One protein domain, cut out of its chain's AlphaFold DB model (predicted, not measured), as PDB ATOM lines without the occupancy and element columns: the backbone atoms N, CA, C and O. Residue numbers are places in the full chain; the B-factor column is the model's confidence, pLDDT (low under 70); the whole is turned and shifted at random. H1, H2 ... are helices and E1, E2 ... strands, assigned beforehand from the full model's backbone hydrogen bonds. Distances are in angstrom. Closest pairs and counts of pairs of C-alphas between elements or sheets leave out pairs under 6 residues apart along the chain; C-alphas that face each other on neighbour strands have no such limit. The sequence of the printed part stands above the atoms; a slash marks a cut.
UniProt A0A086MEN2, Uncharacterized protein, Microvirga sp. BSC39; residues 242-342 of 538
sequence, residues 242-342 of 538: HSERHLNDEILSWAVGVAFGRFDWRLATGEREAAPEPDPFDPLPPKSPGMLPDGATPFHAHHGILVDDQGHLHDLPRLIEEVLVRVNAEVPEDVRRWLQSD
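This is residues 242 to 342 of the 538 residues of an uncharacterized protein of Microvirga sp. BSC39 (UniProt A0A086MEN2). H3 crosses helix H1 near a right angle, H4 packs on H3, and loop residues 278 to 286 stick out. The 101 printed residues, under half in named elements, hold four helices and one strand, H1 H2 E1 H3 H4 in order: mostly helix. It is only just compact, close to loose: radius of gyration of the C-alphas 14.9 A, spans 46 by 34 by 23 A.

Find C-alpha 244 at (224.227, 179.753, 160.747); H1 runs 22.8 A to residue 259. H2 is residues 266 to 269, E1 305 to 308, H3 316 to 326, H4 335 to 342, ending at (230.537, 193.436, 162.200).

H1 touches H3 with residues 252 to 259 alone, about perpendicular at 77 degrees, closest at C-alphas 255 and 320, 5.4 A. H4 touches H3, closest at C-alphas 336 and 317, 5.1 A. Every O i to N i+4 pair in H1, H3 and H4 is within hydrogen-bond range.

The H2 to E1 link is long; the printed part has no cut and no residue under pLDDT 70.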
ATOM      1  N   HIS A 242     224.898 180.453 153.381       78.75
ATOM      2  CA  HIS A 242     223.794 180.043 154.263       78.75
ATOM      3  C   HIS A 242     224.300 179.448 155.579       78.75
ATOM      4  O   HIS A 242     223.671 178.562 156.152       78.75
ATOM      5  N   SER A 243     225.481 179.874 156.038       87.94
ATOM      6  CA  SER A 243     225.972 179.478 157.357       87.94
ATOM      7  C   SER A 243     225.057 180.014 158.457       87.94
ATOM      8  O   SER A 243     224.428 181.061 158.312       87.94
ATOM      9  N   GLU A 244     225.030 179.331 159.597       88.25
ATOM     10  CA  GLU A 244     224.227 179.753 160.747       88.25
ATOM     11  C   GLU A 244     224.543 181.187 161.194       88.25
ATOM     12  O   GLU A 244     223.632 181.967 161.466       88.25
ATOM     13  N   ARG A 245     225.827 181.566 161.168       89.81
ATOM     14  CA  ARG A 245     226.260 182.944 161.420       89.81
ATOM     15  C   ARG A 245     225.621 183.934 160.443       89.81
ATOM     16  O   ARG A 245     225.129 184.961 160.885       89.81
ATOM     17  N   HIS A 246     225.596 183.625 159.146       90.19
ATOM     18  CA  HIS A 246     224.994 184.511 158.146       90.19
ATOM     19  C   HIS A 246     223.486 184.662 158.355       90.19
ATOM     20  O   HIS A 246     222.956 185.760 158.249       90.19
ATOM     21  N   LEU A 247     222.794 183.575 158.699       92.31
ATOM     22  CA  LEU A 247     221.366 183.625 159.013       92.31
ATOM     23  C   LEU A 247     221.075 184.465 160.269       92.31
ATOM     24  O   LEU A 247     220.064 185.164 160.315       92.31
ATOM     25  N   ASN A 248     221.958 184.430 161.274       94.06
ATOM     26  CA  ASN A 248     221.871 185.317 162.439       94.06
ATOM     27  C   ASN A 248     222.110 186.779 162.049       94.06
ATOM     28  O   ASN A 248     221.351 187.655 162.458       94.06
ATOM     29  N   ASP A 249     223.115 187.036 161.212       94.88
ATOM     30  CA  ASP A 249     223.402 188.375 160.706       94.88
ATOM     31  C   ASP A 249     222.228 188.951 159.880       94.88
ATOM     32  O   ASP A 249     221.929 190.139 159.998       94.88
ATOM     33  N   GLU A 250     221.526 188.127 159.084       95.12
ATOM     34  CA  GLU A 250     220.313 188.529 158.345       95.12
ATOM     35  C   GLU A 250     219.196 188.992 159.296       95.12
ATOM     36  O   GLU A 250     218.562 190.020 159.046       95.12
ATOM     37  N   ILE A 251     218.965 188.274 160.404       96.50
ATOM     38  CA  ILE A 251     217.967 188.677 161.408       96.50
ATOM     39  C   ILE A 251     218.385 189.977 162.100       96.50
ATOM     40  O   ILE A 251     217.553 190.867 162.270       96.50
ATOM     41  N   LEU A 252     219.656 190.109 162.487       97.88
ATOM     42  CA  LEU A 252     220.149 191.311 163.161       97.88
ATOM     43  C   LEU A 252     220.083 192.542 162.245       97.88
ATOM     44  O   LEU A 252     219.624 193.600 162.673       97.88
ATOM     45  N   SER A 253     220.456 192.404 160.968       98.06
ATOM     46  CA  SER A 253     220.306 193.469 159.963       98.06
ATOM     47  C   SER A 253     218.839 193.860 159.761       98.06
ATOM     48  O   SER A 253     218.492 195.048 159.746       98.06
ATOM     49  N   TRP A 254     217.948 192.870 159.692       98.44
ATOM     50  CA  TRP A 254     216.514 193.118 159.616       98.44
ATOM     51  C   TRP A 254     215.987 193.843 160.861       98.44
ATOM     52  O   TRP A 254     215.232 194.805 160.716       98.44
ATOM     53  N   ALA A 255     216.424 193.460 162.063       98.69
ATOM     54  CA  ALA A 255     216.044 194.112 163.315       98.69
ATOM     55  C   ALA A 255     216.538 195.567 163.387       98.69
ATOM     56  O   ALA A 255     215.785 196.441 163.817       98.69
ATOM     57  N   VAL A 256     217.738 195.869 162.864       98.75
ATOM     58  CA  VAL A 256     218.179 197.260 162.642       98.75
ATOM     59  C   VAL A 256     217.179 197.989 161.738       98.75
ATOM     60  O   VAL A 256     216.764 199.107 162.038       98.75
ATOM     61  N   GLY A 257     216.734 197.353 160.652       98.50
ATOM     62  CA  GLY A 257     215.698 197.909 159.783       98.50
ATOM     63  C   GLY A 257     214.353 198.137 160.472       98.50
ATOM     64  O   GLY A 257     213.718 199.156 160.213       98.50
ATOM     65  N   VAL A 258     213.924 197.255 161.373       98.69
ATOM     66  CA  VAL A 258     212.719 197.466 162.192       98.69
ATOM     67  C   VAL A 258     212.901 198.659 163.138       98.69
ATOM     68  O   VAL A 258     212.014 199.509 163.212       98.69
ATOM     69  N   ALA A 259     214.054 198.768 163.807       98.62
ATOM     70  CA  ALA A 259     214.368 199.879 164.711       98.62
ATOM     71  C   ALA A 259     214.367 201.239 163.989       98.62
ATOM     72  O   ALA A 259     213.910 202.231 164.552       98.62
ATOM     73  N   PHE A 260     214.809 201.270 162.725       98.44
ATOM     74  CA  PHE A 260     214.738 202.440 161.840       98.44
ATOM     75  C   PHE A 260     213.368 202.650 161.158       98.44
ATOM     76  O   PHE A 260     213.245 203.497 160.270       98.44
ATOM     77  N   GLY A 261     212.345 201.861 161.505       97.62
ATOM     78  CA  GLY A 261     211.003 201.975 160.923       97.62
ATOM     79  C   GLY A 261     210.913 201.567 159.447       97.62
ATOM     80  O   GLY A 261     209.960 201.927 158.761       97.62
ATOM     81  N   ARG A 262     211.896 200.825 158.933       96.94
ATOM     82  CA  ARG A 262     211.940 200.368 157.539       96.94
ATOM     83  C   ARG A 262     211.119 199.101 157.317       96.94
ATOM     84  O   ARG A 262     210.439 199.002 156.296       96.94
ATOM     85  N   PHE A 263     211.211 198.137 158.230       98.00
ATOM     86  CA  PHE A 263     210.543 196.838 158.120       98.00
ATOM     87  C   PHE A 263     209.439 196.672 159.156       98.00
ATOM     88  O   PHE A 263     209.499 197.235 160.248       98.00
ATOM     89  N   ASP A 264     208.429 195.885 158.795       97.44
ATOM     90  CA  ASP A 264     207.279 195.628 159.650       97.44
ATOM     91  C   ASP A 264     207.435 194.318 160.430       97.44
ATOM     92  O   ASP A 264     207.283 193.226 159.879       97.44
ATOM     93  N   TRP A 265     207.695 194.428 161.731       97.25
ATOM     94  CA  TRP A 265     207.834 193.281 162.633       97.25
ATOM     95  C   TRP A 265     206.534 192.487 162.817       97.25
ATOM     96  O   TRP A 265     206.597 191.312 163.162       97.25
ATOM     97  N   ARG A 266     205.365 193.076 162.532       96.94
ATOM     98  CA  ARG A 266     204.059 192.404 162.682       96.94
ATOM     99  C   ARG A 266     203.878 191.224 161.731       96.94
ATOM    100  O   ARG A 266     203.102 190.320 162.020       96.94
ATOM    101  N   LEU A 267     204.616 191.200 160.617       95.12
ATOM    102  CA  LEU A 267     204.686 190.020 159.751       95.12
ATOM    103  C   LEU A 267     205.347 188.832 160.462       95.12
ATOM    104  O   LEU A 267     204.956 187.693 160.239       95.12
ATOM    105  N   ALA A 268     206.347 189.102 161.306       94.88
ATOM    106  CA  ALA A 268     207.079 188.080 162.048       94.88
ATOM    107  C   ALA A 268     206.280 187.530 163.246       94.88
ATOM    108  O   ALA A 268     206.539 186.415 163.686       94.88
ATOM    109  N   THR A 269     205.307 188.285 163.765       94.12
ATOM    110  CA  THR A 269     204.424 187.846 164.862       94.12
ATOM    111  C   THR A 269     203.072 187.314 164.382       94.12
ATOM    112  O   THR A 269     202.305 186.788 165.183       94.12
ATOM    113  N   GLY A 270     202.764 187.438 163.087       90.88
ATOM    114  CA  GLY A 270     201.461 187.082 162.515       90.88
ATOM    115  C   GLY A 270     200.349 188.106 162.781       90.88
ATOM    116  O   GLY A 270     199.214 187.882 162.379       90.88
ATOM    117  N   GLU A 271     200.654 189.251 163.401       93.62
ATOM    118  CA  GLU A 271     199.707 190.367 163.571       93.62
ATOM    119  C   GLU A 271     199.332 191.035 162.239       93.62
ATOM    120  O   GLU A 271     198.299 191.699 162.134       93.62
ATOM    121  N   ARG A 272     200.173 190.872 161.212       92.88
ATOM    122  CA  ARG A 272     199.880 191.258 159.830       92.88
ATOM    123  C   ARG A 272     200.139 190.080 158.904       92.88
ATOM    124  O   ARG A 272     201.190 189.451 158.977       92.88
ATOM    125  N   GLU A 273     199.226 189.852 157.968       89.69
ATOM    126  CA  GLU A 273     199.450 188.909 156.877       89.69
ATOM    127  C   GLU A 273     200.256 189.552 155.741       89.69
ATOM    128  O   GLU A 273     200.116 190.741 155.421       89.69
ATOM    129  N   ALA A 274     201.124 188.756 155.116       85.25
ATOM    130  CA  ALA A 274     201.817 189.174 153.908       85.25
ATOM    131  C   ALA A 274     200.808 189.357 152.765       85.25
ATOM    132  O   ALA A 274     199.834 188.615 152.654       85.25
ATOM    133  N   ALA A 275     201.062 190.334 151.893       87.38
ATOM    134  CA  ALA A 275     200.264 190.498 150.683       87.38
ATOM    135  C   ALA A 275     200.317 189.213 149.830       87.38
ATOM    136  O   ALA A 275     201.361 188.547 149.810       87.38
ATOM    137  N   PRO A 276     199.229 188.870 149.115       89.81
ATOM    138  CA  PRO A 276     199.227 187.717 148.229       89.81
ATOM    139  C   PRO A 276     200.311 187.858 147.158       89.81
ATOM    140  O   PRO A 276     200.698 188.968 146.780       89.81
ATOM    141  N   GLU A 277     200.796 186.720 146.664       90.69
ATOM    142  CA  GLU A 277     201.752 186.710 145.561       90.69
ATOM    143  C   GLU A 277     201.122 187.407 144.338       90.69
ATOM    144  O   GLU A 277     200.045 186.995 143.901       90.69
ATOM    145  N   PRO A 278     201.739 188.479 143.805       92.69
ATOM    146  CA  PRO A 278     201.160 189.233 142.700       92.69
ATOM    147  C   PRO A 278     201.362 188.499 141.374       92.69
ATOM    148  O   PRO A 278     202.121 187.526 141.290       92.69
ATOM    149  N   ASP A 279     200.728 188.998 140.313       93.25
ATOM    150  CA  ASP A 279     200.864 188.388 139.000       93.25
ATOM    151  C   ASP A 279     202.335 188.371 138.540       93.25
ATOM    152  O   ASP A 279     203.086 189.320 138.800       93.25
ATOM    153  N   PRO A 280     202.807 187.324 137.838       93.31
ATOM    154  CA  PRO A 280     204.176 187.295 137.339       93.31
ATOM    155  C   PRO A 280     204.564 188.460 136.431       93.31
ATOM    156  O   PRO A 280     205.750 188.785 136.363       93.31
ATOM    157  N   PHE A 281     203.600 189.063 135.732       94.38
ATOM    158  CA  PHE A 281     203.847 190.177 134.822       94.38
ATOM    159  C   PHE A 281     203.467 191.539 135.411       94.38
ATOM    160  O   PHE A 281     203.659 192.553 134.732       94.38
ATOM    161  N   ASP A 282     202.979 191.587 136.655       93.00
ATOM    162  CA  ASP A 282     202.757 192.849 137.359       93.00
ATOM    163  C   ASP A 282     204.090 193.583 137.576       93.00
ATOM    164  O   ASP A 282     205.116 192.939 137.836       93.00
ATOM    165  N   PRO A 283     204.103 194.928 137.502       91.06
ATOM    166  CA  PRO A 283     205.277 195.718 137.857       91.06
ATOM    167  C   PRO A 283     205.786 195.370 139.260       91.06
ATOM    168  O   PRO A 283     205.001 195.074 140.166       91.06
ATOM    169  N   LEU A 284     207.102 195.454 139.471       87.12
ATOM    170  CA  LEU A 284     207.651 195.292 140.816       87.12
ATOM    171  C   LEU A 284     207.121 196.399 141.741       87.12
ATOM    172  O   LEU A 284     207.043 197.560 141.325       87.12
ATOM    173  N   PRO A 285     206.774 196.073 142.998       87.19
ATOM    174  CA  PRO A 285     206.250 197.069 143.912       87.19
ATOM    175  C   PRO A 285     207.362 198.059 144.311       87.19
ATOM    176  O   PRO A 285     208.512 197.656 144.501       87.19
ATOM    177  N   PRO A 286     207.044 199.358 144.481       84.25
ATOM    178  CA  PRO A 286     208.030 200.373 144.866       84.25
ATOM    179  C   PRO A 286     208.558 200.182 146.296       84.25
ATOM    180  O   PRO A 286     209.650 200.643 146.623       84.25
ATOM    181  N   LYS A 287     207.787 199.500 147.148       90.56
ATOM    182  CA  LYS A 287     208.187 199.039 148.479       90.56
ATOM    183  C   LYS A 287     208.011 197.536 148.547       90.56
ATOM    184  O   LYS A 287     207.011 197.019 148.049       90.56
ATOM    185  N   SER A 288     208.950 196.842 149.179       94.31
ATOM    186  CA  SER A 288     208.791 195.405 149.352       94.31
ATOM    187  C   SER A 288     207.647 195.091 150.327       94.31
ATOM    188  O   SER A 288     207.360 195.905 151.211       94.31
ATOM    189  N   PRO A 289     206.991 193.922 150.213       95.06
ATOM    190  CA  PRO A 289     205.900 193.542 151.114       95.06
ATOM    191  C   PRO A 289     206.278 193.547 152.606       95.06
ATOM    192  O   PRO A 289     205.414 193.747 153.465       95.06
ATOM    193  N   GLY A 290     207.565 193.339 152.904       96.38
ATOM    194  CA  GLY A 290     208.165 193.376 154.237       96.38
ATOM    195  C   GLY A 290     208.365 194.772 154.825       96.38
ATOM    196  O   GLY A 290     208.628 194.900 156.022       96.38
ATOM    197  N   MET A 291     208.257 195.829 154.014       96.38
ATOM    198  CA  MET A 291     208.409 197.199 154.500       96.38
ATOM    199  C   MET A 291     207.222 197.641 155.351       96.38
ATOM    200  O   MET A 291     206.092 197.180 155.174       96.38
ATOM    201  N   LEU A 292     207.489 198.584 156.255       95.94
ATOM    202  CA  LEU A 292     206.454 199.256 157.027       95.94
ATOM    203  C   LEU A 292     205.507 200.028 156.080       95.94
ATOM    204  O   LEU A 292     205.986 200.843 155.277       95.94
ATOM    205  N   PRO A 293     204.181 199.790 156.140       93.69
ATOM    206  CA  PRO A 293     203.215 200.543 155.342       93.69
ATOM    207  C   PRO A 293     203.240 202.043 155.656       93.69
ATOM    208  O   PRO A 293     203.502 202.446 156.790       93.69
ATOM    209  N   ASP A 294     202.926 202.881 154.665       90.69
ATOM    210  CA  ASP A 294     202.840 204.332 154.871       90.69
ATOM    211  C   ASP A 294     201.788 204.693 155.925       90.69
ATOM    212  O   ASP A 294     200.677 204.166 155.923       90.69
ATOM    213  N   GLY A 295     202.153 205.594 156.837       90.56
ATOM    214  CA  GLY A 295     201.293 206.029 157.940       90.56
ATOM    215  C   GLY A 295     201.161 205.028 159.093       90.56
ATOM    216  O   GLY A 295     200.580 205.379 160.118       90.56
ATOM    217  N   ALA A 296     201.710 203.814 158.979       94.50
ATOM    218  CA  ALA A 296     201.736 202.879 160.095       94.50
ATOM    219  C   ALA A 296     202.736 203.329 161.171       94.50
ATOM    220  O   ALA A 296     203.804 203.864 160.872       94.50
ATOM    221  N   THR A 297     202.401 203.078 162.437       96.31
ATOM    222  CA  THR A 297     203.291 203.374 163.563       96.31
ATOM    223  C   THR A 297     204.535 202.478 163.501       96.31
ATOM    224  O   THR A 297     204.384 201.253 163.432       96.31
ATOM    225  N   PRO A 298     205.756 203.047 163.514       97.25
ATOM    226  CA  PRO A 298     206.984 202.259 163.567       97.25
ATOM    227  C   PRO A 298     207.149 201.588 164.935       97.25
ATOM    228  O   PRO A 298     206.504 201.975 165.908       97.25
ATOM    229  N   PHE A 299     208.047 200.601 165.026       97.94
ATOM    230  CA  PHE A 299     208.399 199.977 166.309       97.94
ATOM    231  C   PHE A 299     208.941 201.005 167.312       97.94
ATOM    232  O   PHE A 299     208.570 200.989 168.482       97.94
ATOM    233  N   HIS A 300     209.777 201.923 166.822       98.00
ATOM    234  CA  HIS A 300     210.336 203.033 167.581       98.00
ATOM    235  C   HIS A 300     210.164 204.332 166.798       98.00
ATOM    236  O   HIS A 300     210.439 204.373 165.600       98.00
ATOM    237  N   ALA A 301     209.705 205.400 167.446       97.00
ATOM    238  CA  ALA A 301     209.587 206.707 166.803       97.00
ATOM    239  C   ALA A 301     210.943 207.430 166.832       97.00
ATOM    240  O   ALA A 301     211.545 207.586 167.893       97.00
ATOM    241  N   HIS A 302     211.431 207.882 165.676       95.44
ATOM    242  CA  HIS A 302     212.695 208.615 165.552       95.44
ATOM    243  C   HIS A 302     212.698 209.509 164.298       95.44
ATOM    244  O   HIS A 302     211.888 209.339 163.388       95.44
ATOM    245  N   HIS A 303     213.657 210.434 164.215       93.69
ATOM    246  CA  HIS A 303     213.820 211.363 163.085       93.69
ATOM    247  C   HIS A 303     214.985 210.971 162.161       93.69
ATOM    248  O   HIS A 303     215.786 211.800 161.743       93.69
ATOM    249  N   GLY A 304     215.111 209.674 161.865       96.44
ATOM    250  CA  GLY A 304     216.185 209.141 161.011       96.44
ATOM    251  C   GLY A 304     217.569 209.027 161.666       96.44
ATOM    252  O   GLY A 304     218.529 208.716 160.965       96.44
ATOM    253  N   ILE A 305     217.678 209.245 162.981       98.50
ATOM    254  CA  ILE A 305     218.920 209.103 163.754       98.50
ATOM    255  C   ILE A 305     218.667 208.172 164.940       98.50
ATOM    256  O   ILE A 305     217.710 208.381 165.686       98.50
ATOM    257  N   LEU A 306     219.522 207.167 165.105       98.69
ATOM    258  CA  LEU A 306     219.642 206.351 166.317       98.69
ATOM    259  C   LEU A 306     221.085 206.438 166.833       98.69
ATOM    260  O   LEU A 306     221.955 206.972 166.145       98.69
ATOM    261  N   VAL A 307     221.359 205.945 168.038       98.56
ATOM    262  CA  VAL A 307     222.678 206.086 168.674       98.56
ATOM    263  C   VAL A 307     223.129 204.778 169.311       98.56
ATOM    264  O   VAL A 307     222.310 203.984 169.747       98.56
ATOM    265  N   ASP A 308     224.432 204.542 169.354       98.00
ATOM    266  CA  ASP A 308     225.059 203.563 170.239       98.00
ATOM    267  C   ASP A 308     225.429 204.276 171.549       98.00
ATOM    268  O   ASP A 308     226.495 204.885 171.648       98.00
ATOM    269  N   ASP A 309     224.492 204.304 172.504       96.25
ATOM    270  CA  ASP A 309     224.671 204.946 173.812       96.25
ATOM    271  C   ASP A 309     223.757 204.311 174.866       96.25
ATOM    272  O   ASP A 309     222.541 204.523 174.886       96.25
ATOM    273  N   GLN A 310     224.352 203.525 175.761       94.50
ATOM    274  CA  GLN A 310     223.613 202.768 176.763       94.50
ATOM    275  C   GLN A 310     222.782 203.687 177.672       94.50
ATOM    276  O   GLN A 310     223.284 204.638 178.269       94.50
ATOM    277  N   GLY A 311     221.494 203.362 177.807       92.19
ATOM    278  CA  GLY A 311     220.535 204.143 178.593       92.19
ATOM    279  C   GLY A 311     219.850 205.268 177.813       92.19
ATOM    280  O   GLY A 311     218.911 205.872 178.328       92.19
ATOM    281  N   HIS A 312     220.250 205.525 176.564       96.69
ATOM    282  CA  HIS A 312     219.567 206.485 175.705       96.69
ATOM    283  C   HIS A 312     218.247 205.921 175.141       96.69
ATOM    284  O   HIS A 312     218.115 204.732 174.825       96.69
ATOM    285  N   LEU A 313     217.250 206.791 174.942       97.06
ATOM    286  CA  LEU A 313     215.953 206.406 174.364       97.06
ATOM    287  C   LEU A 313     216.096 205.831 172.944       97.06
ATOM    288  O   LEU A 313     215.355 204.933 172.553       97.06
ATOM    289  N   HIS A 314     217.064 206.337 172.184       98.12
ATOM    290  CA  HIS A 314     217.375 205.900 170.820       98.12
ATOM    291  C   HIS A 314     218.567 204.925 170.742       98.12
ATOM    292  O   HIS A 314     219.198 204.843 169.691       98.12
ATOM    293  N   ASP A 315     218.897 204.230 171.839       98.44
ATOM    294  CA  ASP A 315     219.982 203.238 171.889       98.44
ATOM    295  C   ASP A 315     219.698 202.040 170.964       98.44
ATOM    296  O   ASP A 315     218.864 201.188 171.265       98.44
ATOM    297  N   LEU A 316     220.377 201.987 169.818       98.62
ATOM    298  CA  LEU A 316     220.136 201.014 168.753       98.62
ATOM    299  C   LEU A 316     220.377 199.558 169.197       98.62
ATOM    300  O   LEU A 316     219.514 198.737 168.900       98.62
ATOM    301  N   PRO A 317     221.454 199.204 169.931       98.44
ATOM    302  CA  PRO A 317     221.618 197.855 170.478       98.44
ATOM    303  C   PRO A 317     220.410 197.379 171.293       98.44
ATOM    304  O   PRO A 317     219.864 196.320 170.995       98.44
ATOM    305  N   ARG A 318     219.922 198.201 172.233       98.31
ATOM    306  CA  ARG A 318     218.727 197.879 173.027       98.31
ATOM    307  C   ARG A 318     217.489 197.709 172.146       98.31
ATOM    308  O   ARG A 318     216.720 196.778 172.348       98.31
ATOM    309  N   LEU A 319     217.288 198.587 171.163       98.75
ATOM    310  CA  LEU A 319     216.142 198.481 170.251       98.75
ATOM    311  C   LEU A 319     216.188 197.190 169.423       98.75
ATOM    312  O   LEU A 319     215.148 196.577 169.206       98.75
ATOM    313  N   ILE A 320     217.372 196.756 168.981       98.69
ATOM    314  CA  ILE A 320     217.545 195.469 168.293       98.69
ATOM    315  C   ILE A 320     217.150 194.324 169.231       98.69
ATOM    316  O   ILE A 320     216.335 193.492 168.844       98.69
ATOM    317  N   GLU A 321     217.670 194.301 170.461       98.56
ATOM    318  CA  GLU A 321     217.326 193.286 171.467       98.56
ATOM    319  C   GLU A 321     215.809 193.235 171.722       98.56
ATOM    320  O   GLU A 321     215.207 192.163 171.681       98.56
ATOM    321  N   GLU A 322     215.160 194.389 171.893       98.50
ATOM    322  CA  GLU A 322     213.710 194.490 172.090       98.50
ATOM    323  C   GLU A 322     212.908 193.972 170.888       98.50
ATOM    324  O   GLU A 322     211.880 193.316 171.076       98.50
ATOM    325  N   VAL A 323     213.368 194.231 169.658       98.44
ATOM    326  CA  VAL A 323     212.754 193.678 168.440       98.44
ATOM    327  C   VAL A 323     212.875 192.157 168.424       98.44
ATOM    328  O   VAL A 323     211.881 191.481 168.163       98.44
ATOM    329  N   LEU A 324     214.055 191.607 168.719       97.94
ATOM    330  CA  LEU A 324     214.276 190.157 168.740       97.94
ATOM    331  C   LEU A 324     213.392 189.472 169.786       97.94
ATOM    332  O   LEU A 324     212.714 188.497 169.464       97.94
ATOM    333  N   VAL A 325     213.312 190.037 170.997       97.75
ATOM    334  CA  VAL A 325     212.402 189.562 172.051       97.75
ATOM    335  C   VAL A 325     210.950 189.622 171.581       97.75
ATOM    336  O   VAL A 325     210.210 188.654 171.754       97.75
ATOM    337  N   ARG A 326     210.528 190.729 170.949       97.31
ATOM    338  CA  ARG A 326     209.150 190.903 170.464       97.31
ATOM    339  C   ARG A 326     208.731 189.808 169.490       97.31
ATOM    340  O   ARG A 326     207.579 189.390 169.523       97.31
ATOM    341  N   VAL A 327     209.641 189.373 168.625       95.50
ATOM    342  CA  VAL A 327     209.357 188.360 167.599       95.50
ATOM    343  C   VAL A 327     209.767 186.951 168.014       95.50
ATOM    344  O   VAL A 327     209.774 186.048 167.180       95.50
ATOM    345  N   ASN A 328     210.092 186.759 169.296       94.12
ATOM    346  CA  ASN A 328     210.525 185.485 169.863       94.12
ATOM    347  C   ASN A 328     211.719 184.865 169.106       94.12
ATOM    348  O   ASN A 328     211.783 183.652 168.900       94.12
ATOM    349  N   ALA A 329     212.649 185.712 168.657       93.75
ATOM    350  CA  ALA A 329     213.922 185.304 168.078       93.75
ATOM    351  C   ALA A 329     215.011 185.231 169.159       93.75
ATOM    352  O   ALA A 329     214.940 185.904 170.187       93.75
ATOM    353  N   GLU A 330     216.039 184.420 168.912       92.88
ATOM    354  CA  GLU A 330     217.201 184.323 169.793       92.88
ATOM    355  C   GLU A 330     217.931 185.670 169.875       92.88
ATOM    356  O   GLU A 330     218.261 186.274 168.851       92.88
ATOM    357  N   VAL A 331     218.182 186.133 171.101       95.19
ATOM    358  CA  VAL A 331     218.935 187.360 171.375       95.19
ATOM    359  C   VAL A 331     220.399 186.981 171.607       95.19
ATOM    360  O   VAL A 331     220.676 186.252 172.562       95.19
ATOM    361  N   PRO A 332     221.345 187.440 170.768       93.56
ATOM    362  CA  PRO A 332     222.766 187.198 170.999       93.56
ATOM    363  C   PRO A 332     223.245 187.802 172.323       93.56
ATOM    364  O   PRO A 332     222.738 188.835 172.747       93.56
ATOM    365  N   GLU A 333     224.286 187.216 172.921       90.44
ATOM    366  CA  GLU A 333     224.854 187.698 174.193       90.44
ATOM    367  C   GLU A 333     225.338 189.159 174.140       90.44
ATOM    368  O   GLU A 333     225.263 189.863 175.143       90.44
ATOM    369  N   ASP A 334     225.850 189.613 172.988       94.12
ATOM    370  CA  ASP A 334     226.426 190.953 172.835       94.12
ATOM    371  C   ASP A 334     226.102 191.573 171.464       94.12
ATOM    372  O   ASP A 334     226.910 191.582 170.525       94.12
ATOM    373  N   VAL A 335     224.881 192.103 171.346       97.19
ATOM    374  CA  VAL A 335     224.407 192.827 170.153       97.19
ATOM    375  C   VAL A 335     225.209 194.110 169.921       97.19
ATOM    376  O   VAL A 335     225.477 194.478 168.772       97.19
ATOM    377  N   ARG A 336     225.640 194.792 170.991       97.06
ATOM    378  CA  ARG A 336     226.399 196.047 170.891       97.06
ATOM    379  C   ARG A 336     227.752 195.827 170.222       97.06
ATOM    380  O   ARG A 336     228.088 196.551 169.285       97.06
ATOM    381  N   ARG A 337     228.503 194.796 170.620       96.19
ATOM    382  CA  ARG A 337     229.776 194.440 169.974       96.19
ATOM    383  C   ARG A 337     229.599 194.132 168.490       96.19
ATOM    384  O   ARG A 337     230.405 194.600 167.679       96.19
ATOM    385  N   TRP A 338     228.567 193.360 168.139       96.88
ATOM    386  CA  TRP A 338     228.246 193.047 166.743       96.88
ATOM    387  C   TRP A 338     227.965 194.323 165.940       96.88
ATOM    388  O   TRP A 338     228.530 194.516 164.859       96.88
ATOM    389  N   LEU A 339     227.172 195.248 166.495       97.25
ATOM    390  CA  LEU A 339     226.859 196.527 165.856       97.25
ATOM    391  C   LEU A 339     228.124 197.371 165.613       97.25
ATOM    392  O   LEU A 339     228.291 197.949 164.537       97.25
ATOM    393  N   GLN A 340     229.033 197.411 166.591       95.31
ATOM    394  CA  GLN A 340     230.269 198.196 166.534       95.31
ATOM    395  C   GLN A 340     231.320 197.633 165.566       95.31
ATOM    396  O   GLN A 340     232.109 198.401 165.009       95.31
ATOM    397  N   SER A 341     231.358 196.310 165.372       94.00
ATOM    398  CA  SER A 341     232.466 195.634 164.676       94.00
ATOM    399  C   SER A 341     232.070 194.998 163.343       94.00
ATOM    400  O   SER A 341     232.814 195.105 162.365       94.00
ATOM    401  N   ASP A 342     230.915 194.340 163.291       96.12
ATOM    402  CA  ASP A 342     230.537 193.436 162.200       96.12
ATOM    403  C   ASP A 342     229.463 194.041 161.283       96.12
ATOM    404  O   ASP A 342     229.510 193.844 160.062       96.12
TER     405      ASP A 342